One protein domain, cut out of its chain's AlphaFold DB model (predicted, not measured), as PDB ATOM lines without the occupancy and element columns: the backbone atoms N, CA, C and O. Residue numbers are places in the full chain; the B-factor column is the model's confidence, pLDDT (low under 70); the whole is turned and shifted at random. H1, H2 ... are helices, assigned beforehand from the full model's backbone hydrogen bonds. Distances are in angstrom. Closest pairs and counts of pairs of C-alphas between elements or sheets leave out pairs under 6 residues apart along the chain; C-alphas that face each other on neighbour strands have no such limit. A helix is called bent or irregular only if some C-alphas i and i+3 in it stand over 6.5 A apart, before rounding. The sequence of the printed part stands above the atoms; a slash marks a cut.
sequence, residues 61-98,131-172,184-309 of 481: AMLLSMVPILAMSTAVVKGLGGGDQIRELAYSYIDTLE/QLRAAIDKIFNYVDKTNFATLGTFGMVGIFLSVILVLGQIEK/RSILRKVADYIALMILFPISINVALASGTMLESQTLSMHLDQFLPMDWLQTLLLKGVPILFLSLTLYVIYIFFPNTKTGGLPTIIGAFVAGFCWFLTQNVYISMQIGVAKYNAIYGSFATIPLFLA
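Overview. This is residues 61 to 98, 131 to 172 and 184 to 309 of the 481 residues of the protein "YihY/virulence factor BrkB family protein" of Desulfofustis sp (UniProt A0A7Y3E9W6). This is an open frame of helices paired side by side: H5 runs along the bent H7, H1 along H4, and H2 along H3 at the end where H1 ends and H4 begins. H8 crosses H7b, and H9 folds back along H8, while the short H6, about perpendicular to H5 at 87 degrees, lies in the chain between the end of H5 and the beginning of H7a. The class is all helix: 206 residues are printed, with nine named helices, H1 to H9 in chain order, and no named strand. The whole is loose, with a radius of gyration of the C-alphas of 22.1 A and spans of 60 by 49 by 33 A.

Along the chain. Find C-alpha 61 at (164.042, 161.618, 41.629), where H1 begins; it runs to residue 79, with a kink of 26 degrees near residue 68. H2 is residues 83 to 98 and H3 residues 131 to 145. H4, residues 148 to 172, spans 33.9 A, with a kink of 28 degrees near residue 155. Look for C-alpha 186 at (173.521, 154.406, 57.838); from there H5 runs 44.9 A to residue 215. H6 is residues 217 to 226. H7, residues 230 to 255, was assigned as one helix by its hydrogen bonds but is bent, with C-alphas 238 and 241 6.5 A apart; its arms are H7a, residues 230 to 238, and H7b, residues 241 to 255. H8, residues 263 to 294, spans 46.5 A. H9, residues 296 to 309, ends at C-alpha 309 (152.634, 169.089, 37.424) and is only just irregular, with C-alphas 301 and 304 6.7 A apart.

Arrangement. Helix packing is mostly aligned, with 5 of 7 touching pairs at a shallow tilt. H1 touches H4 at 23 degrees, opposite ways; their closest C-alphas, Met 72 and Gly 155, are 5.2 A apart. H2 touches H3 with residues 87 to 94 alone, closest at C-alphas 91 and 133, 7.3 A. H4 only just touches H5, with 3 pairs of C-alphas within 8 A, closest at Ile 164 and Tyr 193, 7.0 A, about perpendicular at 86 degrees. H5 touches H7b at 7 degrees, opposite ways, closest at C-alphas 207 and 241, 4.2 A. H5 touches H7a with residues 210 to 214 alone, closest at C-alphas 210 and 237, 6.1 A. H6 and H7a are close but not clearly touching, closest at C-alphas 223 and 233, 7.4 A. H8 touches H7b at a steep tilt of 50 degrees, closest at C-alphas 246 and 274, 4.7 A. H8 and H9 form a hairpin, closest at C-alphas 292 and 299, 3.9 A. H1 and H9 are apart. Every O i to N i+4 pair is within hydrogen-bond range in H2, H3, H7a, H7b and H8; the others have 12 of 15 in H1, 20 of 21 in H4, 23 of 26 in H5, 8 of 10 in H9, and 2 of 6 in H6, where 4 of 7 O i to N i+3 pairs are.

Size, cuts and confidence. The C-alphas of Glu 98 and Lys 260, the two farthest apart, are 63.4 A apart. Residues 99 to 130 and 173 to 183 are not printed, with C-alpha gaps of 12.0 A and 11.0 A. Of the links printed whole, H7 to H8 is short and the rest are tight. Residues 293 to 298 stand free. Mean pLDDT of the printed part is 83.2; residue 98 and residues 147 to 152 are under 70.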
ATOM      1  N   ALA A  61     163.616 162.824  40.925       89.19
ATOM      2  CA  ALA A  61     164.042 161.618  41.629       89.19
ATOM      3  C   ALA A  61     162.947 160.537  41.633       89.19
ATOM      4  O   ALA A  61     163.239 159.360  41.419       89.19
ATOM      5  N   MET A  62     161.682 160.930  41.819       88.25
ATOM      6  CA  MET A  62     160.537 160.022  41.743       88.25
ATOM      7  C   MET A  62     160.343 159.462  40.326       88.25
ATOM      8  O   MET A  62     160.106 158.265  40.175       88.25
ATOM      9  N   LEU A  63     160.510 160.287  39.289       89.44
ATOM     10  CA  LEU A  63     160.433 159.851  37.890       89.44
ATOM     11  C   LEU A  63     161.546 158.861  37.531       89.44
ATOM     12  O   LEU A  63     161.269 157.820  36.941       89.44
ATOM     13  N   LEU A  64     162.793 159.134  37.930       85.75
ATOM     14  CA  LEU A  64     163.898 158.191  37.730       85.75
ATOM     15  C   LEU A  64     163.655 156.862  38.458       85.75
ATOM     16  O   LEU A  64     163.993 155.798  37.939       85.75
ATOM     17  N   SER A  65     163.025 156.921  39.633       85.56
ATOM     18  CA  SER A  65     162.642 155.747  40.423       85.56
ATOM     19  C   SER A  65     161.520 154.916  39.773       85.56
ATOM     20  O   SER A  65     161.420 153.717  40.036       85.56
ATOM     21  N   MET A  66     160.720 155.483  38.856       84.19
ATOM     22  CA  MET A  66     159.689 154.712  38.143       84.19
ATOM     23  C   MET A  66     160.270 153.657  37.199       84.19
ATOM     24  O   MET A  66     159.653 152.608  37.034       84.19
ATOM     25  N   VAL A  67     161.441 153.884  36.591       80.62
ATOM     26  CA  VAL A  67     162.017 152.940  35.614       80.62
ATOM     27  C   VAL A  67     162.323 151.574  36.256       80.62
ATOM     28  O   VAL A  67     161.835 150.563  35.743       80.62
ATOM     29  N   PRO A  68     163.034 151.497  37.402       76.19
ATOM     30  CA  PRO A  68     163.211 150.239  38.131       76.19
ATOM     31  C   PRO A  68     161.895 149.593  38.572       76.19
ATOM     32  O   PRO A  68     161.759 148.372  38.500       76.19
ATOM     33  N   ILE A  69     160.914 150.395  38.999       80.25
ATOM     34  CA  ILE A  69     159.603 149.889  39.425       80.25
ATOM     35  C   ILE A  69     158.875 149.224  38.254       80.25
ATOM     36  O   ILE A  69     158.316 148.140  38.406       80.25
ATOM     37  N   LEU A  70     158.918 149.834  37.069       78.62
ATOM     38  CA  LEU A  70     158.283 149.310  35.863       78.62
ATOM     39  C   LEU A  70     158.972 148.024  35.378       78.62
ATOM     40  O   LEU A  70     158.307 147.036  35.061       78.62
ATOM     41  N   ALA A  71     160.309 147.995  35.412       73.88
ATOM     42  CA  ALA A  71     161.094 146.796  35.122       73.88
ATOM     43  C   ALA A  71     160.766 145.645  36.090       73.88
ATOM     44  O   ALA A  71     160.614 144.500  35.670       73.88
ATOM     45  N   MET A  72     160.580 145.931  37.379       77.62
ATOM     46  CA  MET A  72     160.189 144.904  38.342       77.62
ATOM     47  C   MET A  72     158.723 144.487  38.200       77.62
ATOM     48  O   MET A  72     158.446 143.297  38.294       77.62
ATOM     49  N   SER A  73     157.795 145.405  37.929       76.38
ATOM     50  CA  SER A  73     156.387 145.062  37.670       76.38
ATOM     51  C   SER A  73     156.277 144.030  36.541       76.38
ATOM     52  O   SER A  73     155.662 142.977  36.709       76.38
ATOM     53  N   THR A  74     156.989 144.258  35.433       74.25
ATOM     54  CA  THR A  74     157.050 143.298  34.317       74.25
ATOM     55  C   THR A  74     157.731 141.977  34.700       74.25
ATOM     56  O   THR A  74     157.235 140.911  34.334       74.25
ATOM     57  N   ALA A  75     158.815 142.017  35.486       73.94
ATOM     58  CA  ALA A  75     159.489 140.815  35.981       73.94
ATOM     59  C   ALA A  75     158.591 139.960  36.888       73.94
ATOM     60  O   ALA A  75     158.572 138.740  36.748       73.94
ATOM     61  N   VAL A  76     157.830 140.590  37.788       74.25
ATOM     62  CA  VAL A  76     156.893 139.915  38.695       74.25
ATOM     63  C   VAL A  76     155.754 139.283  37.907       74.25
ATOM     64  O   VAL A  76     155.472 138.105  38.104       74.25
ATOM     65  N   VAL A  77     155.144 140.019  36.973       76.75
ATOM     66  CA  VAL A  77     154.073 139.471  36.131       76.75
ATOM     67  C   VAL A  77     154.558 138.255  35.345       76.75
ATOM     68  O   VAL A  77     153.882 137.228  35.327       76.75
ATOM     69  N   LYS A  78     155.752 138.323  34.745       70.56
ATOM     70  CA  LYS A  78     156.327 137.180  34.027       70.56
ATOM     71  C   LYS A  78     156.687 136.027  34.973       70.56
ATOM     72  O   LYS A  78     156.421 134.876  34.649       70.56
ATOM     73  N   GLY A  79     157.254 136.325  36.144       71.88
ATOM     74  CA  GLY A  79     157.638 135.334  37.155       71.88
ATOM     75  C   GLY A  79     156.454 134.578  37.764       71.88
ATOM     76  O   GLY A  79     156.595 133.409  38.110       71.88
ATOM     77  N   LEU A  80     155.281 135.211  37.840       74.25
ATOM     78  CA  LEU A  80     154.022 134.591  38.265       74.25
ATOM     79  C   LEU A  80     153.278 133.875  37.121       74.25
ATOM     80  O   LEU A  80     152.186 133.360  37.340       74.25
ATOM     81  N   GLY A  81     153.842 133.841  35.908       73.00
ATOM     82  CA  GLY A  81     153.225 133.200  34.742       73.00
ATOM     83  C   GLY A  81     152.155 134.038  34.030       73.00
ATOM     84  O   GLY A  81     151.505 133.545  33.117       73.00
ATOM     85  N   GLY A  82     151.983 135.317  34.380       74.69
ATOM     86  CA  GLY A  82     151.026 136.231  33.734       74.69
ATOM     87  C   GLY A  82     151.465 136.753  32.358       74.69
ATOM     88  O   GLY A  82     150.769 137.570  31.759       74.69
ATOM     89  N   GLY A  83     152.619 136.310  31.845       70.81
ATOM     90  CA  GLY A  83     153.135 136.722  30.535       70.81
ATOM     91  C   GLY A  83     152.194 136.361  29.382       70.81
ATOM     92  O   GLY A  83     151.953 137.196  28.509       70.81
ATOM     93  N   ASP A  84     151.605 135.164  29.426       74.69
ATOM     94  CA  ASP A  84     150.677 134.690  28.394       74.69
ATOM     95  C   ASP A  84     149.335 135.435  28.447       74.69
ATOM     96  O   ASP A  84     148.793 135.797  27.408       74.69
ATOM     97  N   GLN A  85     148.855 135.788  29.644       76.88
ATOM     98  CA  GLN A  85     147.627 136.576  29.823       76.88
ATOM     99  C   GLN A  85     147.767 137.995  29.257       76.88
ATOM    100  O   GLN A  85     146.851 138.499  28.611       76.88
ATOM    101  N   ILE A  86     148.920 138.652  29.455       73.75
ATOM    102  CA  ILE A  86     149.175 139.970  28.850       73.75
ATOM    103  C   ILE A  86     149.258 139.857  27.327       73.75
ATOM    104  O   ILE A  86     148.786 140.750  26.622       73.75
ATOM    105  N   ARG A  87     149.834 138.768  26.810       76.38
ATOM    106  CA  ARG A  87     149.902 138.503  25.373       76.38
ATOM    107  C   ARG A  87     148.511 138.299  24.771       76.38
ATOM    108  O   ARG A  87     148.201 138.930  23.764       76.38
ATOM    109  N   GLU A  88     147.659 137.504  25.410       80.81
ATOM    110  CA  GLU A  88     146.260 137.328  25.004       80.81
ATOM    111  C   GLU A  88     145.473 138.641  25.052       80.81
ATOM    112  O   GLU A  88     144.796 138.980  24.080       80.81
ATOM    113  N   LEU A  89     145.612 139.431  26.126       80.31
ATOM    114  CA  LEU A  89     144.992 140.755  26.222       80.31
ATOM    115  C   LEU A  89     145.449 141.657  25.072       80.31
ATOM    116  O   LEU A  89     144.613 142.248  24.390       80.31
ATOM    117  N   ALA A  90     146.753 141.717  24.802       79.19
ATOM    118  CA  ALA A  90     147.309 142.530  23.729       79.19
ATOM    119  C   ALA A  90     146.761 142.130  22.349       79.19
ATOM    120  O   ALA A  90     146.341 143.004  21.589       79.19
ATOM    121  N   TYR A  91     146.680 140.830  22.040       80.31
ATOM    122  CA  TYR A  91     146.063 140.376  20.790       80.31
ATOM    123  C   TYR A  91     144.555 140.628  20.742       80.31
ATOM    124  O   TYR A  91     144.052 140.975  19.678       80.31
ATOM    125  N   SER A  92     143.834 140.505  21.860       81.56
ATOM    126  CA  SER A  92     142.391 140.782  21.895       81.56
ATOM    127  C   SER A  92     142.076 142.257  21.605       81.56
ATOM    128  O   SER A  92     141.094 142.564  20.926       81.56
ATOM    129  N   TYR A  93     142.949 143.181  22.034       76.44
ATOM    130  CA  TYR A  93     142.849 144.596  21.672       76.44
ATOM    131  C   TYR A  93     143.096 144.819  20.178       76.44
ATOM    132  O   TYR A  93     142.350 145.577  19.562       76.44
ATOM    133  N   ILE A  94     144.091 144.149  19.579       77.88
ATOM    134  CA  ILE A  94     144.310 144.222  18.124       77.88
ATOM    135  C   ILE A  94     143.091 143.693  17.373       77.88
ATOM    136  O   ILE A  94     142.630 144.355  16.454       77.88
ATOM    137  N   ASP A  95     142.547 142.547  17.779       78.44
ATOM    138  CA  ASP A  95     141.377 141.946  17.130       78.44
ATOM    139  C   ASP A  95     140.150 142.869  17.216       78.44
ATOM    140  O   ASP A  95     139.383 143.012  16.266       78.44
ATOM    141  N   THR A  96     139.998 143.588  18.332       77.56
ATOM    142  CA  THR A  96     138.947 144.605  18.494       77.56
ATOM    143  C   THR A  96     139.152 145.796  17.555       77.56
ATOM    144  O   THR A  96     138.188 146.295  16.970       77.56
ATOM    145  N   LEU A  97     140.397 146.252  17.378       70.00
ATOM    146  CA  LEU A  97     140.736 147.320  16.433       70.00
ATOM    147  C   LEU A  97     140.531 146.880  14.979       70.00
ATOM    148  O   LEU A  97     139.993 147.653  14.194       70.00
ATOM    149  N   GLU A  98     140.900 145.642  14.643       68.75
ATOM    150  CA  GLU A  98     140.717 145.036  13.322       68.75
ATOM    151  C   GLU A  98     139.228 144.999  12.960       68.75
ATOM    152  O   GLU A  98     138.831 145.592  11.958       68.75
ATOM    153  N   GLN A 131     151.455 144.815  11.095       80.44
ATOM    154  CA  GLN A 131     152.616 145.506  11.666       80.44
ATOM    155  C   GLN A 131     152.548 145.563  13.197       80.44
ATOM    156  O   GLN A 131     153.561 145.354  13.866       80.44
ATOM    157  N   LEU A 132     151.360 145.801  13.763       77.19
ATOM    158  CA  LEU A 132     151.147 145.848  15.208       77.19
ATOM    159  C   LEU A 132     151.327 144.464  15.849       77.19
ATOM    160  O   LEU A 132     152.029 144.355  16.853       77.19
ATOM    161  N   ARG A 133     150.797 143.398  15.231       81.00
ATOM    162  CA  ARG A 133     151.039 142.001  15.642       81.00
ATOM    163  C   ARG A 133     152.533 141.677  15.609       81.00
ATOM    164  O   ARG A 133     153.072 141.231  16.614       81.00
ATOM    165  N   ALA A 134     153.233 142.009  14.522       83.44
ATOM    166  CA  ALA A 134     154.674 141.777  14.402       83.44
ATOM    167  C   ALA A 134     155.508 142.582  15.421       83.44
ATOM    168  O   ALA A 134     156.504 142.083  15.950       83.44
ATOM    169  N   ALA A 135     155.120 143.825  15.726       80.75
ATOM    170  CA  ALA A 135     155.773 144.641  16.748       80.75
ATOM    171  C   ALA A 135     155.576 144.052  18.153       80.75
ATOM    172  O   ALA A 135     156.533 143.973  18.926       80.75
ATOM    173  N   ILE A 136     154.361 143.593  18.459       80.50
ATOM    174  CA  ILE A 136     154.029 142.924  19.718       80.50
ATOM    175  C   ILE A 136     154.795 141.605  19.854       80.50
ATOM    176  O   ILE A 136     155.431 141.385  20.884       80.50
ATOM    177  N   ASP A 137     154.844 140.788  18.802       84.19
ATOM    178  CA  ASP A 137     155.633 139.553  18.765       84.19
ATOM    179  C   ASP A 137     157.110 139.829  19.021       84.19
ATOM    180  O   ASP A 137     157.760 139.114  19.778       84.19
ATOM    181  N   LYS A 138     157.654 140.901  18.437       83.38
ATOM    182  CA  LYS A 138     159.050 141.300  18.636       83.38
ATOM    183  C   LYS A 138     159.320 141.752  20.072       83.38
ATOM    184  O   LYS A 138     160.344 141.362  20.636       83.38
ATOM    185  N   ILE A 139     158.413 142.525  20.675       79.12
ATOM    186  CA  ILE A 139     158.483 142.926  22.091       79.12
ATOM    187  C   ILE A 139     158.442 141.682  22.980       79.12
ATOM    188  O   ILE A 139     159.311 141.505  23.832       79.12
ATOM    189  N   PHE A 140     157.490 140.783  22.747       78.88
ATOM    190  CA  PHE A 140     157.336 139.563  23.526       78.88
ATOM    191  C   PHE A 140     158.491 138.581  23.339       78.88
ATOM    192  O   PHE A 140     158.931 137.995  24.316       78.88
ATOM    193  N   ASN A 141     159.056 138.450  22.139       82.19
ATOM    194  CA  ASN A 141     160.241 137.630  21.886       82.19
ATOM    195  C   ASN A 141     161.475 138.182  22.621       82.19
ATOM    196  O   ASN A 141     162.264 137.420  23.183       82.19
ATOM    197  N   TYR A 142     161.628 139.509  22.660       75.69
ATOM    198  CA  TYR A 142     162.690 140.168  23.426       75.69
ATOM    199  C   TYR A 142     162.503 139.967  24.936       75.69
ATOM    200  O   TYR A 142     163.453 139.659  25.663       75.69
ATOM    201  N   VAL A 143     161.257 140.073  25.402       70.38
ATOM    202  CA  VAL A 143     160.875 139.776  26.782       70.38
ATOM    203  C   VAL A 143     161.140 138.300  27.104       70.38
ATOM    204  O   VAL A 143     161.733 137.995  28.135       70.38
ATOM    205  N   ASP A 144     160.795 137.361  26.229       74.12
ATOM    206  CA  ASP A 144     160.958 135.919  26.447       74.12
ATOM    207  C   ASP A 144     162.421 135.500  26.542       74.12
ATOM    208  O   ASP A 144     162.774 134.750  27.454       74.12
ATOM    209  N   LYS A 145     163.281 136.071  25.690       75.19
ATOM    210  CA  LYS A 145     164.736 135.853  25.700       75.19
ATOM    211  C   LYS A 145     165.450 136.444  26.915       75.19
ATOM    212  O   LYS A 145     166.579 136.055  27.208       75.19
ATOM    213  N   THR A 146     164.823 137.376  27.627       70.62
ATOM    214  CA  THR A 146     165.409 137.977  28.827       70.62
ATOM    215  C   THR A 146     165.174 137.066  30.036       70.62
ATOM    216  O   THR A 146     164.039 136.672  30.329       70.62
ATOM    217  N   ASN A 147     166.241 136.735  30.774       69.00
ATOM    218  CA  ASN A 147     166.150 135.946  32.007       69.00
ATOM    219  C   ASN A 147     165.589 136.798  33.156       69.00
ATOM    220  O   ASN A 147     166.312 137.327  34.003       69.00
ATOM    221  N   PHE A 148     164.267 136.926  33.168       63.84
ATOM    222  CA  PHE A 148     163.534 137.673  34.180       63.84
ATOM    223  C   PHE A 148     163.547 137.018  35.566       63.84
ATOM    224  O   PHE A 148     163.256 137.711  36.531       63.84
ATOM    225  N   ALA A 149     163.927 135.741  35.710       65.06
ATOM    226  CA  ALA A 149     164.082 135.128  37.033       65.06
ATOM    227  C   ALA A 149     165.271 135.751  37.786       65.06
ATOM    228  O   ALA A 149     165.146 136.145  38.942       65.06
ATOM    229  N   THR A 150     166.401 135.939  37.097       67.44
ATOM    230  CA  THR A 150     167.561 136.668  37.635       67.44
ATOM    231  C   THR A 150     167.286 138.174  37.702       67.44
ATOM    232  O   THR A 150     167.632 138.834  38.682       67.44
ATOM    233  N   LEU A 151     166.595 138.728  36.700       66.50
ATOM    234  CA  LEU A 151     166.180 140.136  36.698       66.50
ATOM    235  C   LEU A 151     165.182 140.461  37.824       66.50
ATOM    236  O   LEU A 151     165.175 141.582  38.309       66.50
ATOM    237  N   GLY A 152     164.378 139.495  38.273       68.94
ATOM    238  CA  GLY A 152     163.429 139.639  39.374       68.94
ATOM    239  C   GLY A 152     164.122 139.774  40.729       68.94
ATOM    240  O   GLY A 152     163.771 140.661  41.503       68.94
ATOM    241  N   THR A 153     165.166 138.979  40.998       70.19
ATOM    242  CA  THR A 153     165.963 139.114  42.231       70.19
ATOM    243  C   THR A 153     166.773 140.410  42.254       70.19
ATOM    244  O   THR A 153     166.778 141.112  43.264       70.19
ATOM    245  N   PHE A 154     167.407 140.784  41.134       72.50
ATOM    246  CA  PHE A 154     168.099 142.076  41.022       72.50
ATOM    247  C   PHE A 154     167.119 143.261  41.017       72.50
ATOM    248  O   PHE A 154     167.426 144.313  41.571       72.50
ATOM    249  N   GLY A 155     165.922 143.084  40.460       71.81
ATOM    250  CA  GLY A 155     164.842 144.070  40.441       71.81
ATOM    251  C   GLY A 155     164.245 144.325  41.824       71.81
ATOM    252  O   GLY A 155     164.012 145.479  42.161       71.81
ATOM    253  N   MET A 156     164.094 143.287  42.656       75.69
ATOM    254  CA  MET A 156     163.669 143.411  44.059       75.69
ATOM    255  C   MET A 156     164.636 144.294  44.855       75.69
ATOM    256  O   MET A 156     164.219 145.238  45.528       75.69
ATOM    257  N   VAL A 157     165.942 144.029  44.729       81.25
ATOM    258  CA  VAL A 157     166.987 144.878  45.322       81.25
ATOM    259  C   VAL A 157     166.951 146.280  44.709       81.25
ATOM    260  O   VAL A 157     167.086 147.264  45.432       81.25
ATOM    261  N   GLY A 158     166.710 146.380  43.401       80.25
ATOM    262  CA  GLY A 158     166.573 147.637  42.670       80.25
ATOM    263  C   GLY A 158     165.434 148.518  43.181       80.25
ATOM    264  O   GLY A 158     165.673 149.688  43.451       80.25
ATOM    265  N   ILE A 159     164.221 147.985  43.380       81.38
ATOM    266  CA  ILE A 159     163.108 148.741  43.979       81.38
ATOM    267  C   ILE A 159     163.467 149.175  45.392       81.38
ATOM    268  O   ILE A 159     163.269 150.337  45.739       81.38
ATOM    269  N   PHE A 160     163.992 148.257  46.205       82.50
ATOM    270  CA  PHE A 160     164.340 148.573  47.585       82.50
ATOM    271  C   PHE A 160     165.365 149.715  47.648       82.50
ATOM    272  O   PHE A 160     165.186 150.682  48.389       82.50
ATOM    273  N   LEU A 161     166.387 149.661  46.790       83.50
ATOM    274  CA  LEU A 161     167.374 150.722  46.639       83.50
ATOM    275  C   LEU A 161     166.741 152.022  46.133       83.50
ATOM    276  O   LEU A 161     167.027 153.081  46.680       83.50
ATOM    277  N   SER A 162     165.860 151.961  45.136       85.25
ATOM    278  CA  SER A 162     165.160 153.129  44.592       85.25
ATOM    279  C   SER A 162     164.314 153.842  45.644       85.25
ATOM    280  O   SER A 162     164.354 155.069  45.737       85.25
ATOM    281  N   VAL A 163     163.598 153.094  46.488       85.50
ATOM    282  CA  VAL A 163     162.847 153.663  47.615       85.50
ATOM    283  C   VAL A 163     163.805 154.328  48.601       85.50
ATOM    284  O   VAL A 163     163.603 155.492  48.941       85.50
ATOM    285  N   ILE A 164     164.889 153.652  48.999       86.19
ATOM    286  CA  ILE A 164     165.909 154.230  49.892       86.19
ATOM    287  C   ILE A 164     166.510 155.510  49.303       86.19
ATOM    288  O   ILE A 164     166.732 156.475  50.034       86.19
ATOM    289  N   LEU A 165     166.758 155.548  47.992       85.50
ATOM    290  CA  LEU A 165     167.280 156.725  47.307       85.50
ATOM    291  C   LEU A 165     166.285 157.887  47.368       85.50
ATOM    292  O   LEU A 165     166.684 158.987  47.750       85.50
ATOM    293  N   VAL A 166     165.007 157.654  47.054       88.88
ATOM    294  CA  VAL A 166     163.958 158.688  47.113       88.88
ATOM    295  C   VAL A 166     163.787 159.208  48.540       88.88
ATOM    296  O   VAL A 166     163.833 160.420  48.750       88.88
ATOM    297  N   LEU A 167     163.683 158.318  49.533       89.31
ATOM    298  CA  LEU A 167     163.631 158.709  50.947       89.31
ATOM    299  C   LEU A 167     164.889 159.497  51.353       89.31
ATOM    300  O   LEU A 167     164.792 160.521  52.026       89.31
ATOM    301  N   GLY A 168     166.056 159.100  50.840       89.00
ATOM    302  CA  GLY A 168     167.319 159.823  50.976       89.00
ATOM    303  C   GLY A 168     167.258 161.271  50.500       89.00
ATOM    304  O   GLY A 168     167.801 162.156  51.166       89.00
ATOM    305  N   GLN A 169     166.597 161.532  49.371       89.81
ATOM    306  CA  GLN A 169     166.439 162.888  48.842       89.81
ATOM    307  C   GLN A 169     165.432 163.720  49.632       89.81
ATOM    308  O   GLN A 169     165.654 164.917  49.840       89.81
ATOM    309  N   ILE A 170     164.355 163.094  50.112       91.56
ATOM    310  CA  ILE A 170     163.387 163.749  51.000       91.56
ATOM    311  C   ILE A 170     164.094 164.169  52.294       91.56
ATOM    312  O   ILE A 170     163.989 165.324  52.699       91.56
ATOM    313  N   GLU A 171     164.892 163.281  52.897       91.62
ATOM    314  CA  GLU A 171     165.662 163.584  54.108       91.62
ATOM    315  C   GLU A 171     166.631 164.740  53.888       91.62
ATOM    316  O   GLU A 171     166.665 165.661  54.693       91.62
ATOM    317  N   LYS A 172     167.405 164.725  52.798       90.12
ATOM    318  CA  LYS A 172     168.323 165.829  52.482       90.12
ATOM    319  C   LYS A 172     167.581 167.155  52.331       90.12
ATOM    320  O   LYS A 172     168.068 168.180  52.794       90.12
ATOM    321  N   ARG A 184     173.074 161.285  59.827       75.12
ATOM    322  CA  ARG A 184     172.878 160.127  60.721       75.12
ATOM    323  C   ARG A 184     173.647 158.884  60.255       75.12
ATOM    324  O   ARG A 184     173.951 158.736  59.073       75.12
ATOM    325  N   SER A 185     173.885 157.938  61.171       80.94
ATOM    326  CA  SER A 185     174.481 156.638  60.828       80.94
ATOM    327  C   SER A 185     173.583 155.834  59.877       80.94
ATOM    328  O   SER A 185     172.355 155.817  60.006       80.94
ATOM    329  N   ILE A 186     174.207 155.137  58.920       78.75
ATOM    330  CA  ILE A 186     173.521 154.406  57.838       78.75
ATOM    331  C   ILE A 186     172.515 153.381  58.390       78.75
ATOM    332  O   ILE A 186     171.411 153.261  57.867       78.75
ATOM    333  N   LEU A 187     172.851 152.681  59.480       81.81
ATOM    334  CA  LEU A 187     171.986 151.643  60.053       81.81
ATOM    335  C   LEU A 187     170.681 152.211  60.633       81.81
ATOM    336  O   LEU A 187     169.611 151.656  60.392       81.81
ATOM    337  N   ARG A 188     170.749 153.336  61.362       81.31
ATOM    338  CA  ARG A 188     169.550 153.997  61.904       81.31
ATOM    339  C   ARG A 188     168.667 154.525  60.775       81.31
ATOM    340  O   ARG A 188     167.463 154.319  60.794       81.31
ATOM    341  N   LYS A 189     169.293 155.105  59.749       83.62
ATOM    342  CA  LYS A 189     168.618 155.586  58.540       83.62
ATOM    343  C   LYS A 189     167.810 154.487  57.846       83.62
ATOM    344  O   LYS A 189     166.644 154.695  57.535       83.62
ATOM    345  N   VAL A 190     168.403 153.308  57.650       83.38
ATOM    346  CA  VAL A 190     167.710 152.164  57.034       83.38
ATOM    347  C   VAL A 190     166.537 151.685  57.897       83.38
ATOM    348  O   VAL A 190     165.466 151.426  57.354       83.38
ATOM    349  N   ALA A 191     166.696 151.608  59.221       86.19
ATOM    350  CA  ALA A 191     165.615 151.198  60.120       86.19
ATOM    351  C   ALA A 191     164.412 152.162  60.068       86.19
ATOM    352  O   ALA A 191     163.274 151.715  59.911       86.19
ATOM    353  N   ASP A 192     164.668 153.473  60.117       83.69
ATOM    354  CA  ASP A 192     163.625 154.503  60.021       83.69
ATOM    355  C   ASP A 192     162.893 154.429  58.670       83.69
ATOM    356  O   ASP A 192     161.670 154.567  58.592       83.69
ATOM    357  N   TYR A 193     163.632 154.155  57.593       89.31
ATOM    358  CA  TYR A 193     163.077 154.038  56.245       89.31
ATOM    359  C   TYR A 193     162.183 152.809  56.091       89.31
ATOM    360  O   TYR A 193     161.120 152.907  55.480       89.31
ATOM    361  N   ILE A 194     162.574 151.669  56.670       87.12
ATOM    362  CA  ILE A 194     161.756 150.448  56.666       87.12
ATOM    363  C   ILE A 194     160.443 150.682  57.419       87.12
ATOM    364  O   ILE A 194     159.381 150.318  56.913       87.12
ATOM    365  N   ALA A 195     160.492 151.325  58.588       87.38
ATOM    366  CA  ALA A 195     159.284 151.650  59.345       87.38
ATOM    367  C   ALA A 195     158.325 152.525  58.521       87.38
ATOM    368  O   ALA A 195     157.121 152.260  58.466       87.38
ATOM    369  N   LEU A 196     158.859 153.520  57.805       86.00
ATOM    370  CA  LEU A 196     158.057 154.391  56.953       86.00
ATOM    371  C   LEU A 196     157.488 153.663  55.725       86.00
ATOM    372  O   LEU A 196     156.354 153.922  55.322       86.00
ATOM    373  N   MET A 197     158.251 152.727  55.156       85.44
ATOM    374  CA  MET A 197     157.819 151.895  54.030       85.44
ATOM    375  C   MET A 197     156.619 151.014  54.393       85.44
ATOM    376  O   MET A 197     155.821 150.693  53.519       85.44
ATOM    377  N   ILE A 198     156.464 150.652  55.670       87.94
ATOM    378  CA  ILE A 198     155.292 149.930  56.185       87.94
ATOM    379  C   ILE A 198     154.147 150.904  56.496       87.94
ATOM    380  O   ILE A 198     152.992 150.631  56.168       87.94
ATOM    381  N   LEU A 199     154.455 152.054  57.101       87.69
ATOM    382  CA  LEU A 199     153.456 153.051  57.492       87.69
ATOM    383  C   LEU A 199     152.709 153.642  56.286       87.69
ATOM    384  O   LEU A 199     151.491 153.814  56.331       87.69
ATOM    385  N   PHE A 200     153.429 153.952  55.207       86.50
ATOM    386  CA  PHE A 200     152.875 154.667  54.058       86.50
ATOM    387  C   PHE A 200     151.764 153.877  53.327       86.50
ATOM    388  O   PHE A 200     150.674 154.430  53.154       86.50
ATOM    389  N   PRO A 201     151.939 152.582  52.982       88.81
ATOM    390  CA  PRO A 201     150.862 151.756  52.437       88.81
ATOM    391  C   PRO A 201     149.650 151.652  53.359       88.81
ATOM    392  O   PRO A 201     148.522 151.714  52.877       88.81
ATOM    393  N   ILE A 202     149.857 151.520  54.673       89.69
ATOM    394  CA  ILE A 202     148.753 151.448  55.640       89.69
ATOM    395  C   ILE A 202     147.948 152.748  55.600       89.69
ATOM    396  O   ILE A 202     146.726 152.709  55.463       89.69
ATOM    397  N   SER A 203     148.626 153.897  55.639       88.50
ATOM    398  CA  SER A 203     147.962 155.199  55.578       88.50
ATOM    399  C   SER A 203     147.164 155.390  54.289       88.50
ATOM    400  O   SER A 203     146.044 155.897  54.343       88.50
ATOM    401  N   ILE A 204     147.710 154.988  53.137       86.25
ATOM    402  CA  ILE A 204     147.002 155.082  51.853       86.25
ATOM    403  C   ILE A 204     145.778 154.169  51.842       86.25
ATOM    404  O   ILE A 204     144.702 154.612  51.454       86.25
ATOM    405  N   ASN A 205     145.912 152.915  52.282       87.69
ATOM    406  CA  ASN A 205     144.793 151.972  52.280       87.69
ATOM    407  C   ASN A 205     143.655 152.443  53.187       87.69
ATOM    408  O   ASN A 205     142.498 152.360  52.789       87.69
ATOM    409  N   VAL A 206     143.961 152.996  54.365       88.00
ATOM    410  CA  VAL A 206     142.937 153.574  55.247       88.00
ATOM    411  C   VAL A 206     142.271 154.793  54.604       88.00
ATOM    412  O   VAL A 206     141.045 154.908  54.625       88.00
ATOM    413  N   ALA A 207     143.056 155.677  53.979       83.88
ATOM    414  CA  ALA A 207     142.518 156.834  53.269       83.88
ATOM    415  C   ALA A 207     141.586 156.415  52.115       83.88
ATOM    416  O   ALA A 207     140.478 156.936  52.005       83.88
ATOM    417  N   LEU A 208     141.978 155.431  51.300       83.81
ATOM    418  CA  LEU A 208     141.148 154.904  50.210       83.81
ATOM    419  C   LEU A 208     139.889 154.203  50.734       83.81
ATOM    420  O   LEU A 208     138.790 154.474  50.249       83.81
ATOM    421  N   ALA A 209     140.033 153.359  51.760       85.62
ATOM    422  CA  ALA A 209     138.915 152.654  52.377       85.62
ATOM    423  C   ALA A 209     137.854 153.637  52.885       85.62
ATOM    424  O   ALA A 209     136.670 153.440  52.625       85.62
ATOM    425  N   SER A 210     138.262 154.743  53.516       82.19
ATOM    426  CA  SER A 210     137.321 155.758  54.008       82.19
ATOM    427  C   SER A 210     136.482 156.413  52.901       82.19
ATOM    428  O   SER A 210     135.305 156.697  53.118       82.19
ATOM    429  N   GLY A 211     137.042 156.576  51.695       78.25
ATOM    430  CA  GLY A 211     136.299 157.052  50.526       78.25
ATOM    431  C   GLY A 211     135.225 156.059  50.085       78.25
ATOM    432  O   GLY A 211     134.080 156.442  49.885       78.25
ATOM    433  N   THR A 212     135.561 154.768  50.027       81.12
ATOM    434  CA  THR A 212     134.596 153.710  49.664       81.12
ATOM    435  C   THR A 212     133.535 153.466  50.741       81.12
ATOM    436  O   THR A 212     132.401 153.107  50.437       81.12
ATOM    437  N   MET A 213     133.874 153.703  52.012       79.88
ATOM    438  CA  MET A 213     132.949 153.567  53.140       79.88
ATOM    439  C   MET A 213     131.805 154.584  53.077       79.88
ATOM    440  O   MET A 213     130.683 154.236  53.439       79.88
ATOM    441  N   LEU A 214     132.059 155.796  52.569       72.88
ATOM    442  CA  LEU A 214     131.025 156.817  52.342       72.88
ATOM    443  C   LEU A 214     129.961 156.386  51.329       72.88
ATOM    444  O   LEU A 214     128.824 156.836  51.405       72.88
ATOM    445  N   GLU A 215     130.324 155.520  50.388       78.25
ATOM    446  CA  GLU A 215     129.421 155.023  49.347       78.25
ATOM    447  C   GLU A 215     128.708 153.728  49.775       78.25
ATOM    448  O   GLU A 215     127.780 153.266  49.110       78.25
ATOM    449  N   SER A 216     129.118 153.135  50.903       80.62
ATOM    450  CA  SER A 216     128.573 151.868  51.385       80.62
ATOM    451  C   SER A 216     127.263 152.057  52.162       80.62
ATOM    452  O   SER A 216     127.211 152.647  53.243       80.62
ATOM    453  N   GLN A 217     126.181 151.485  51.631       75.38
ATOM    454  CA  GLN A 217     124.828 151.635  52.179       75.38
ATOM    455  C   GLN A 217     124.623 150.920  53.528       75.38
ATOM    456  O   GLN A 217     123.720 151.255  54.286       75.38
ATOM    457  N   THR A 218     125.465 149.940  53.862       77.62
ATOM    458  CA  THR A 218     125.423 149.206  55.139       77.62
ATOM    459  C   THR A 218     126.014 149.994  56.304       77.62
ATOM    460  O   THR A 218     125.619 149.791  57.453       77.62
ATOM    461  N   LEU A 219     126.985 150.863  56.024       74.50
ATOM    462  CA  LEU A 219     127.734 151.604  57.037       74.50
ATOM    463  C   LEU A 219     126.999 152.897  57.404       74.50
ATOM    464  O   LEU A 219     126.947 153.227  58.585       74.50
ATOM    465  N   SER A 220     126.326 153.538  56.440       70.44
ATOM    466  CA  SER A 220     125.412 154.657  56.712       70.44
ATOM    467  C   SER A 220     124.286 154.265  57.676       70.44
ATOM    468  O   SER A 220     124.047 154.974  58.645       70.44
ATOM    469  N   MET A 221     123.682 153.078  57.512       75.81
ATOM    470  CA  MET A 221     122.644 152.582  58.434       75.81
ATOM    471  C   MET A 221     123.146 152.408  59.878       75.81
ATOM    472  O   MET A 221     122.424 152.714  60.823       75.81
ATOM    473  N   HIS A 222     124.375 151.916  60.066       79.81
ATOM    474  CA  HIS A 222     124.963 151.765  61.404       79.81
ATOM    475  C   HIS A 222     125.411 153.112  61.988       79.81
ATOM    476  O   HIS A 222     125.286 153.331  63.191       79.81
ATOM    477  N   LEU A 223     125.920 154.025  61.157       75.50
ATOM    478  CA  LEU A 223     126.313 155.375  61.568       75.50
ATOM    479  C   LEU A 223     125.109 156.223  61.978       75.50
ATOM    480  O   LEU A 223     125.209 156.916  62.986       75.50
ATOM    481  N   ASP A 224     123.970 156.111  61.289       78.12
ATOM    482  CA  ASP A 224     122.722 156.803  61.644       78.12
ATOM    483  C   ASP A 224     122.233 156.443  63.051       78.12
ATOM    484  O   ASP A 224     121.663 157.283  63.749       78.12
ATOM    485  N   GLN A 225     122.509 155.217  63.509       82.12
ATOM    486  CA  GLN A 225     122.156 154.776  64.856       82.12
ATOM    487  C   GLN A 225     123.001 155.459  65.950       82.12
ATOM    488  O   GLN A 225     122.499 155.690  67.051       82.12
ATOM    489  N   PHE A 226     124.270 155.781  65.673       79.94
ATOM    490  CA  PHE A 226     125.191 156.397  66.644       79.94
ATOM    491  C   PHE A 226     125.300 157.925  66.505       79.94
ATOM    492  O   PHE A 226     125.497 158.624  67.498       79.94
ATOM    493  N   LEU A 227     125.194 158.445  65.285       81.06
ATOM    494  CA  LEU A 227     125.400 159.840  64.904       81.06
ATOM    495  C   LEU A 227     124.314 160.250  63.893       81.06
ATOM    496  O   LEU A 227     124.590 160.288  62.699       81.06
ATOM    497  N   PRO A 228     123.099 160.628  64.328       80.81
ATOM    498  CA  PRO A 228     121.968 160.944  63.438       80.81
ATOM    499  C   PRO A 228     122.111 162.276  62.660       80.81
ATOM    500  O   PRO A 228     121.127 162.863  62.217       80.81
ATOM    501  N   MET A 229     123.335 162.794  62.525       85.19
ATOM    502  CA  MET A 229     123.666 164.048  61.848       85.19
ATOM    503  C   MET A 229     124.474 163.755  60.578       85.19
ATOM    504  O   MET A 229     125.698 163.636  60.632       85.19
ATOM    505  N   ASP A 230     123.801 163.695  59.430       80.81
ATOM    506  CA  ASP A 230     124.395 163.365  58.121       80.81
ATOM    507  C   ASP A 230     125.595 164.266  57.742       80.81
ATOM    508  O   ASP A 230     126.657 163.806  57.313       80.81
ATOM    509  N   TRP A 231     125.493 165.573  58.021       84.69
ATOM    510  CA  TRP A 231     126.592 166.516  57.779       84.69
ATOM    511  C   TRP A 231     127.849 166.182  58.599       84.69
ATOM    512  O   TRP A 231     128.969 166.367  58.119       84.69
ATOM    513  N   LEU A 232     127.673 165.678  59.827       83.19
ATOM    514  CA  LEU A 232     128.768 165.333  60.728       83.19
ATOM    515  C   LEU A 232     129.404 164.004  60.317       83.19
ATOM    516  O   LEU A 232     130.626 163.902  60.341       83.19
ATOM    517  N   GLN A 233     128.606 163.025  59.873       81.19
ATOM    518  CA  GLN A 233     129.119 161.781  59.290       81.19
ATOM    519  C   GLN A 233     129.981 162.074  58.056       81.19
ATOM    520  O   GLN A 233     131.133 161.641  57.980       81.19
ATOM    521  N   THR A 234     129.458 162.887  57.132       81.06
ATOM    522  CA  THR A 234     130.173 163.296  55.918       81.06
ATOM    523  C   THR A 234     131.470 164.032  56.250       81.06
ATOM    524  O   THR A 234     132.504 163.748  55.646       81.06
ATOM    525  N   LEU A 235     131.449 164.956  57.219       83.44
ATOM    526  CA  LEU A 235     132.643 165.677  57.663       83.44
ATOM    527  C   LEU A 235     133.684 164.732  58.277       83.44
ATOM    528  O   LEU A 235     134.866 164.841  57.955       83.44
ATOM    529  N   LEU A 236     133.253 163.807  59.139       82.31
ATOM    530  CA  LEU A 236     134.139 162.878  59.837       82.31
ATOM    531  C   LEU A 236     134.847 161.955  58.840       82.31
ATOM    532  O   LEU A 236     136.072 161.875  58.837       82.31
ATOM    533  N   LEU A 237     134.085 161.324  57.943       82.44
ATOM    534  CA  LEU A 237     134.596 160.389  56.942       82.44
ATOM    535  C   LEU A 237     135.432 161.083  55.856       82.44
ATOM    536  O   LEU A 237     136.510 160.593  55.532       82.44
ATOM    537  N   LYS A 238     135.016 162.253  55.344       83.25
ATOM    538  CA  LYS A 238     135.856 163.043  54.416       83.25
ATOM    539  C   LYS A 238     137.098 163.627  55.096       83.25
ATOM    540  O   LYS A 238     138.070 163.947  54.413       83.25
ATOM    541  N   GLY A 239     137.085 163.751  56.422       86.69
ATOM    542  CA  GLY A 239     138.232 164.162  57.225       86.69
ATOM    543  C   GLY A 239     139.275 163.059  57.425       86.69
ATOM    544  O   GLY A 239     140.450 163.381  57.597       86.69
ATOM    545  N   VAL A 240     138.893 161.775  57.356       88.50
ATOM    546  CA  VAL A 240     139.807 160.635  57.579       88.50
ATOM    547  C   VAL A 240     141.015 160.645  56.629       88.50
ATOM    548  O   VAL A 240     142.136 160.566  57.141       88.50
ATOM    549  N   PRO A 241     140.869 160.804  55.295       87.25
ATOM    550  CA  PRO A 241     142.016 160.887  54.390       87.25
ATOM    551  C   PRO A 241     142.977 162.016  54.756       87.25
ATOM    552  O   PRO A 241     144.188 161.810  54.786       87.25
ATOM    553  N   ILE A 242     142.440 163.200  55.074       90.44
ATOM    554  CA  ILE A 242     143.236 164.380  55.430       90.44
ATOM    555  C   ILE A 242     143.973 164.135  56.748       90.44
ATOM    556  O   ILE A 242     145.156 164.455  56.852       90.44
ATOM    557  N   LEU A 243     143.307 163.532  57.738       91.88
ATOM    558  CA  LEU A 243     143.897 163.184  59.028       91.88
ATOM    559  C   LEU A 243     145.049 162.193  58.855       91.88
ATOM    560  O   LEU A 243     146.148 162.469  59.325       91.88
ATOM    561  N   PHE A 244     144.832 161.072  58.162       90.56
ATOM    562  CA  PHE A 244     145.861 160.044  57.965       90.56
ATOM    563  C   PHE A 244     147.035 160.546  57.122       90.56
ATOM    564  O   PHE A 244     148.193 160.261  57.435       90.56
ATOM    565  N   LEU A 245     146.759 161.355  56.099       90.81
ATOM    566  CA  LEU A 245     147.800 162.018  55.325       90.81
ATOM    567  C   LEU A 245     148.614 162.979  56.198       90.81
ATOM    568  O   LEU A 245     149.843 162.932  56.183       90.81
ATOM    569  N   SER A 246     147.944 163.808  57.001       94.19
ATOM    570  CA  SER A 246     148.601 164.739  57.924       94.19
ATOM    571  C   SER A 246     149.412 163.994  58.986       94.19
ATOM    572  O   SER A 246     150.523 164.402  59.302       94.19
ATOM    573  N   LEU A 247     148.907 162.869  59.498       93.00
ATOM    574  CA  LEU A 247     149.620 162.003  60.437       93.00
ATOM    575  C   LEU A 247     150.882 161.410  59.799       93.00
ATOM    576  O   LEU A 247     151.945 161.407  60.414       93.00
ATOM    577  N   THR A 248     150.790 160.955  58.552       91.94
ATOM    578  CA  THR A 248     151.943 160.435  57.808       91.94
ATOM    579  C   THR A 248     152.991 161.520  57.574       91.94
ATOM    580  O   THR A 248     154.174 161.295  57.828       91.94
ATOM    581  N   LEU A 249     152.576 162.721  57.162       93.88
ATOM    582  CA  LEU A 249     153.481 163.864  57.005       93.88
ATOM    583  C   LEU A 249     154.103 164.294  58.339       93.88
ATOM    584  O   LEU A 249     155.288 164.608  58.384       93.88
ATOM    585  N   TYR A 250     153.343 164.243  59.433       94.19
ATOM    586  CA  TYR A 250     153.845 164.505  60.779       94.19
ATOM    587  C   TYR A 250     154.963 163.529  61.162       94.19
ATOM    588  O   TYR A 250     156.024 163.962  61.609       94.19
ATOM    589  N   VAL A 251     154.769 162.227  60.918       91.94
ATOM    590  CA  VAL A 251     155.815 161.218  61.136       91.94
ATOM    591  C   VAL A 251     157.037 161.522  60.268       91.94
ATOM    592  O   VAL A 251     158.154 161.534  60.779       91.94
ATOM    593  N   ILE A 252     156.853 161.851  58.987       91.75
ATOM    594  CA  ILE A 252     157.970 162.233  58.110       91.75
ATOM    595  C   ILE A 252     158.732 163.431  58.698       91.75
ATOM    596  O   ILE A 252     159.951 163.371  58.819       91.75
ATOM    597  N   TYR A 253     158.048 164.487  59.139       93.44
ATOM    598  CA  TYR A 253     158.692 165.693  59.680       93.44
ATOM    599  C   TYR A 253     159.359 165.498  61.048       93.44
ATOM    600  O   TYR A 253     160.145 166.348  61.462       93.44
ATOM    601  N   ILE A 254     159.075 164.409  61.761       91.00
ATOM    602  CA  ILE A 254     159.787 164.051  62.996       91.00
ATOM    603  C   ILE A 254     160.979 163.140  62.712       91.00
ATOM    604  O   ILE A 254     162.040 163.326  63.299       91.00
ATOM    605  N   PHE A 255     160.821 162.153  61.829       87.25
ATOM    606  CA  PHE A 255     161.827 161.109  61.615       87.25
ATOM    607  C   PHE A 255     162.862 161.449  60.533       87.25
ATOM    608  O   PHE A 255     163.948 160.859  60.497       87.25
ATOM    609  N   PHE A 256     162.538 162.345  59.596       86.75
ATOM    610  CA  PHE A 256     163.437 162.671  58.489       86.75
ATOM    611  C   PHE A 256     164.483 163.726  58.854       86.75
ATOM    612  O   PHE A 256     165.656 163.474  58.573       86.75
ATOM    613  N   PRO A 257     164.129 164.862  59.481       84.50
ATOM    614  CA  PRO A 257     165.132 165.809  59.941       84.50
ATOM    615  C   PRO A 257     166.021 165.168  61.008       84.50
ATOM    616  O   PRO A 257     165.528 164.573  61.963       84.50
ATOM    617  N   ASN A 258     167.338 165.321  60.897       84.88
ATOM    618  CA  ASN A 258     168.277 164.868  61.927       84.88
ATOM    619  C   ASN A 258     168.360 165.876  63.096       84.88
ATOM    620  O   ASN A 258     169.436 166.315  63.493       84.88
ATOM    621  N   THR A 259     167.206 166.304  63.617       82.44
ATOM    622  CA  THR A 259     167.093 167.261  64.728       82.44
ATOM    623  C   THR A 259     165.793 167.065  65.508       82.44
ATOM    624  O   THR A 259     164.851 166.433  65.034       82.44
ATOM    625  N   LYS A 260     165.730 167.602  66.729       80.50
ATOM    626  CA  LYS A 260     164.537 167.529  67.581       80.50
ATOM    627  C   LYS A 260     163.519 168.575  67.133       80.50
ATOM    628  O   LYS A 260     163.704 169.773  67.351       80.50
ATOM    629  N   THR A 261     162.433 168.118  66.524       82.56
ATOM    630  CA  THR A 261     161.328 168.981  66.103       82.56
ATOM    631  C   THR A 261     160.278 169.097  67.207       82.56
ATOM    632  O   THR A 261     160.019 168.153  67.958       82.56
ATOM    633  N   GLY A 262     159.710 170.290  67.376       84.12
ATOM    634  CA  GLY A 262     158.659 170.528  68.359       84.12
ATOM    635  C   GLY A 262     157.341 169.901  67.905       84.12
ATOM    636  O   GLY A 262     156.880 170.175  66.804       84.12
ATOM    637  N   GLY A 263     156.682 169.119  68.767       87.62
ATOM    638  CA  GLY A 263     155.455 168.402  68.392       87.62
ATOM    639  C   GLY A 263     154.335 169.308  67.858       87.62
ATOM    640  O   GLY A 263     153.782 169.029  66.798       87.62
ATOM    641  N   LEU A 264     154.029 170.415  68.549       89.75
ATOM    642  CA  LEU A 264     152.968 171.348  68.139       89.75
ATOM    643  C   LEU A 264     153.267 172.067  66.804       89.75
ATOM    644  O   LEU A 264     152.413 171.997  65.918       89.75
ATOM    645  N   PRO A 265     154.443 172.708  66.605       91.56
ATOM    646  CA  PRO A 265     154.818 173.277  65.306       91.56
ATOM    647  C   PRO A 265     154.705 172.276  64.152       91.56
ATOM    648  O   PRO A 265     154.156 172.595  63.097       91.56
ATOM    649  N   THR A 266     155.175 171.043  64.368       94.31
ATOM    650  CA  THR A 266     155.179 170.001  63.341       94.31
ATOM    651  C   THR A 266     153.778 169.517  62.984       94.31
ATOM    652  O   THR A 266     153.506 169.311  61.805       94.31
ATOM    653  N   ILE A 267     152.866 169.387  63.956       95.88
ATOM    654  CA  ILE A 267     151.459 169.035  63.685       95.88
ATOM    655  C   ILE A 267     150.792 170.109  62.824       95.88
ATOM    656  O   ILE A 267     150.117 169.773  61.853       95.88
ATOM    657  N   ILE A 268     150.996 171.392  63.148       94.88
ATOM    658  CA  ILE A 268     150.404 172.502  62.386       94.88
ATOM    659  C   ILE A 268     150.915 172.477  60.941       94.88
ATOM    660  O   ILE A 268     150.115 172.512  60.006       94.88
ATOM    661  N   GLY A 269     152.232 172.348  60.748       95.06
ATOM    662  CA  GLY A 269     152.829 172.250  59.416       95.06
ATOM    663  C   GLY A 269     152.351 171.029  58.623       95.06
ATOM    664  O   GLY A 269     152.040 171.141  57.436       95.06
ATOM    665  N   ALA A 270     152.239 169.869  59.275       96.50
ATOM    666  CA  ALA A 270     151.770 168.635  58.648       96.50
ATOM    667  C   ALA A 270     150.289 168.701  58.250       96.50
ATOM    668  O   ALA A 270     149.934 168.253  57.162       96.50
ATOM    669  N   PHE A 271     149.442 169.307  59.086       96.12
ATOM    670  CA  PHE A 271     148.026 169.509  58.782       96.12
ATOM    671  C   PHE A 271     147.824 170.456  57.594       96.12
ATOM    672  O   PHE A 271     147.064 170.146  56.680       96.12
ATOM    673  N   VAL A 272     148.545 171.583  57.566       96.38
ATOM    674  CA  VAL A 272     148.487 172.532  56.443       96.38
ATOM    675  C   VAL A 272     148.953 171.868  55.144       96.38
ATOM    676  O   VAL A 272     148.261 171.970  54.131       96.38
ATOM    677  N   ALA A 273     150.068 171.128  55.168       96.50
ATOM    678  CA  ALA A 273     150.527 170.377  53.997       96.50
ATOM    679  C   ALA A 273     149.513 169.316  53.551       96.50
ATOM    680  O   ALA A 273     149.213 169.236  52.362       96.50
ATOM    681  N   GLY A 274     148.961 168.532  54.482       94.44
ATOM    682  CA  GLY A 274     147.966 167.505  54.180       94.44
ATOM    683  C   GLY A 274     146.701 168.089  53.550       94.44
ATOM    684  O   GLY A 274     146.202 167.568  52.553       94.44
ATOM    685  N   PHE A 275     146.223 169.222  54.066       94.00
ATOM    686  CA  PHE A 275     145.076 169.932  53.508       94.00
ATOM    687  C   PHE A 275     145.350 170.464  52.092       94.00
ATOM    688  O   PHE A 275     144.565 170.216  51.174       94.00
ATOM    689  N   CYS A 276     146.481 171.146  51.879       95.56
ATOM    690  CA  CYS A 276     146.862 171.655  50.557       95.56
ATOM    691  C   CYS A 276     147.096 170.527  49.543       95.56
ATOM    692  O   CYS A 276     146.711 170.648  48.377       95.56
ATOM    693  N   TRP A 277     147.684 169.413  49.976       94.19
ATOM    694  CA  TRP A 277     147.878 168.235  49.139       94.19
ATOM    695  C   TRP A 277     146.538 167.616  48.726       94.19
ATOM    696  O   TRP A 277     146.329 167.353  47.543       94.19
ATOM    697  N   PHE A 278     145.591 167.473  49.662       91.06
ATOM    698  CA  PHE A 278     144.241 166.990  49.360       91.06
ATOM    699  C   PHE A 278     143.517 167.909  48.367       91.06
ATOM    700  O   PHE A 278     142.912 167.435  47.402       91.06
ATOM    701  N   LEU A 279     143.615 169.230  48.543       92.75
ATOM    702  CA  LEU A 279     143.063 170.198  47.591       92.75
ATOM    703  C   LEU A 279     143.684 170.023  46.197       92.75
ATOM    704  O   LEU A 279     142.968 169.959  45.199       92.75
ATOM    705  N   THR A 280     145.006 169.868  46.138       93.56
ATOM    706  CA  THR A 280     145.761 169.652  44.896       93.56
ATOM    707  C   THR A 280     145.341 168.362  44.193       93.56
ATOM    708  O   THR A 280     145.161 168.354  42.976       93.56
ATOM    709  N   GLN A 281     145.127 167.278  44.944       91.75
ATOM    710  CA  GLN A 281     144.616 166.016  44.407       91.75
ATOM    711  C   GLN A 281     143.226 166.192  43.781       91.75
ATOM    712  O   GLN A 281     142.998 165.717  42.671       91.75
ATOM    713  N   ASN A 282     142.308 166.890  44.453       90.00
ATOM    714  CA  ASN A 282     140.967 167.135  43.914       90.00
ATOM    715  C   ASN A 282     141.012 167.976  42.629       90.00
ATOM    716  O   ASN A 282     140.317 167.661  41.662       90.00
ATOM    717  N   VAL A 283     141.864 169.008  42.589       93.94
ATOM    718  CA  VAL A 283     142.090 169.820  41.381       93.94
ATOM    719  C   VAL A 283     142.623 168.955  40.239       93.94
ATOM    720  O   VAL A 283     142.088 169.021  39.133       93.94
ATOM    721  N   TYR A 284     143.617 168.105  40.504       93.69
ATOM    722  CA  TYR A 284     144.175 167.190  39.510       93.69
ATOM    723  C   TYR A 284     143.126 166.222  38.957       93.69
ATOM    724  O   TYR A 284     142.981 166.123  37.741       93.69
ATOM    725  N   ILE A 285     142.348 165.560  39.821       91.00
ATOM    726  CA  ILE A 285     141.292 164.628  39.396       91.00
ATOM    727  C   ILE A 285     140.259 165.349  38.519       91.00
ATOM    728  O   ILE A 285     139.894 164.851  37.454       91.00
ATOM    729  N   SER A 286     139.822 166.542  38.929       90.06
ATOM    730  CA  SER A 286     138.864 167.350  38.166       90.06
ATOM    731  C   SER A 286     139.412 167.754  36.792       90.06
ATOM    732  O   SER A 286     138.735 167.574  35.776       90.06
ATOM    733  N   MET A 287     140.664 168.224  36.727       89.88
ATOM    734  CA  MET A 287     141.332 168.561  35.465       89.88
ATOM    735  C   MET A 287     141.491 167.339  34.557       89.88
ATOM    736  O   MET A 287     141.180 167.418  33.371       89.88
ATOM    737  N   GLN A 288     141.911 166.200  35.107       89.88
ATOM    738  CA  GLN A 288     142.119 164.964  34.358       89.88
ATOM    739  C   GLN A 288     140.814 164.468  33.716       89.88
ATOM    740  O   GLN A 288     140.791 164.143  32.528       89.88
ATOM    741  N   ILE A 289     139.706 164.479  34.468       87.94
ATOM    742  CA  ILE A 289     138.374 164.129  33.948       87.94
ATOM    743  C   ILE A 289     137.915 165.150  32.896       87.94
ATOM    744  O   ILE A 289     137.340 164.767  31.876       87.94
ATOM    745  N   GLY A 290     138.161 166.442  33.125       85.31
ATOM    746  CA  GLY A 290     137.796 167.512  32.196       85.31
ATOM    747  C   GLY A 290     138.487 167.383  30.836       85.31
ATOM    748  O   GLY A 290     137.818 167.408  29.804       85.31
ATOM    749  N   VAL A 291     139.809 167.185  30.825       86.56
ATOM    750  CA  VAL A 291     140.583 167.054  29.580       86.56
ATOM    751  C   VAL A 291     140.291 165.728  28.874       86.56
ATOM    752  O   VAL A 291     140.177 165.706  27.649       86.56
ATOM    753  N   ALA A 292     140.068 164.642  29.623       81.50
ATOM    754  CA  ALA A 292     139.655 163.358  29.054       81.50
ATOM    755  C   ALA A 292     138.309 163.439  28.309       81.50
ATOM    756  O   ALA A 292     138.128 162.763  27.298       81.50
ATOM    757  N   LYS A 293     137.380 164.293  28.765       80.12
ATOM    758  CA  LYS A 293     136.080 164.522  28.108       80.12
ATOM    759  C   LYS A 293     136.159 165.390  26.848       80.12
ATOM    760  O   LYS A 293     135.240 165.334  26.039       80.12
ATOM    761  N   TYR A 294     137.205 166.206  26.686       75.88
ATOM    762  CA  TYR A 294     137.256 167.236  25.640       75.88
ATOM    763  C   TYR A 294     137.670 166.693  24.262       75.88
ATOM    764  O   TYR A 294     137.259 167.254  23.253       75.88
ATOM    765  N   ASN A 295     138.486 165.631  24.210       75.31
ATOM    766  CA  ASN A 295     138.826 164.841  23.012       75.31
ATOM    767  C   ASN A 295     139.840 163.747  23.394       75.31
ATOM    768  O   ASN A 295     140.803 164.032  24.105       75.31
ATOM    769  N   ALA A 296     139.702 162.522  22.871       75.12
ATOM    770  CA  ALA A 296     140.543 161.379  23.268       75.12
ATOM    771  C   ALA A 296     142.057 161.590  23.031       75.12
ATOM    772  O   ALA A 296     142.883 161.137  23.829       75.12
ATOM    773  N   ILE A 297     142.423 162.330  21.975       76.19
ATOM    774  CA  ILE A 297     143.820 162.672  21.650       76.19
ATOM    775  C   ILE A 297     144.408 163.600  22.722       76.19
ATOM    776  O   ILE A 297     145.478 163.330  23.271       76.19
ATOM    777  N   TYR A 298     143.684 164.670  23.062       76.88
ATOM    778  CA  TYR A 298     144.122 165.649  24.060       76.88
ATOM    779  C   TYR A 298     144.083 165.073  25.480       76.88
ATOM    780  O   TYR A 298     144.982 165.355  26.266       76.88
ATOM    781  N   GLY A 299     143.113 164.206  25.789       80.50
ATOM    782  CA  GLY A 299     143.043 163.460  27.049       80.50
ATOM    783  C   GLY A 299     144.270 162.581  27.287       80.50
ATOM    784  O   GLY A 299     144.912 162.661  28.338       80.50
ATOM    785  N   SER A 300     144.642 161.781  26.286       82.94
ATOM    786  CA  SER A 300     145.786 160.867  26.390       82.94
ATOM    787  C   SER A 300     147.110 161.630  26.493       82.94
ATOM    788  O   SER A 300     147.923 161.339  27.368       82.94
ATOM    789  N   PHE A 301     147.305 162.661  25.662       85.69
ATOM    790  CA  PHE A 301     148.521 163.478  25.682       85.69
ATOM    791  C   PHE A 301     148.679 164.291  26.978       85.69
ATOM    792  O   PHE A 301     149.774 164.346  27.536       85.69
ATOM    793  N   ALA A 302     147.603 164.895  27.495       87.06
ATOM    794  CA  ALA A 302     147.664 165.757  28.679       87.06
ATOM    795  C   ALA A 302     147.920 165.003  29.992       87.06
ATOM    796  O   ALA A 302     148.348 165.616  30.969       87.06
ATOM    797  N   THR A 303     147.706 163.686  30.014       88.31
ATOM    798  CA  THR A 303     147.848 162.857  31.220       88.31
ATOM    799  C   THR A 303     149.248 162.950  31.827       88.31
ATOM    800  O   THR A 303     149.384 163.174  33.027       88.31
ATOM    801  N   ILE A 304     150.298 162.817  31.010       90.12
ATOM    802  CA  ILE A 304     151.681 162.817  31.508       90.12
ATOM    803  C   ILE A 304     152.078 164.207  32.044       90.12
ATOM    804  O   ILE A 304     152.495 164.285  33.200       90.12
ATOM    805  N   PRO A 305     151.922 165.319  31.292       91.69
ATOM    806  CA  PRO A 305     152.239 166.650  31.810       91.69
ATOM    807  C   PRO A 305     151.439 167.032  33.060       91.69
ATOM    808  O   PRO A 305     152.014 167.584  33.997       91.69
ATOM    809  N   LEU A 306     150.137 166.715  33.109       92.50
ATOM    810  CA  LEU A 306     149.302 166.988  34.285       92.50
ATOM    811  C   LEU A 306     149.752 166.178  35.499       92.50
ATOM    812  O   LEU A 306     149.818 166.725  36.598       92.50
ATOM    813  N   PHE A 307     150.112 164.907  35.308       92.69
ATOM    814  CA  PHE A 307     150.668 164.079  36.374       92.69
ATOM    815  C   PHE A 307     151.980 164.662  36.917       92.69
ATOM    816  O   PHE A 307     152.134 164.792  38.132       92.69
ATOM    817  N   LEU A 308     152.906 165.079  36.043       93.31
ATOM    818  CA  LEU A 308     154.164 165.708  36.463       93.31
ATOM    819  C   LEU A 308     153.923 167.010  37.236       93.31
ATOM    820  O   LEU A 308     154.547 167.231  38.276       93.31
ATOM    821  N   ALA A 309     153.012 167.855  36.747       94.62
ATOM    822  CA  ALA A 309     152.634 169.089  37.424       94.62
ATOM    823  C   ALA A 309     152.020 168.803  38.801       94.62
ATOM    824  O   ALA A 309     152.396 169.438  39.783       94.62
TER     825      ALA A 309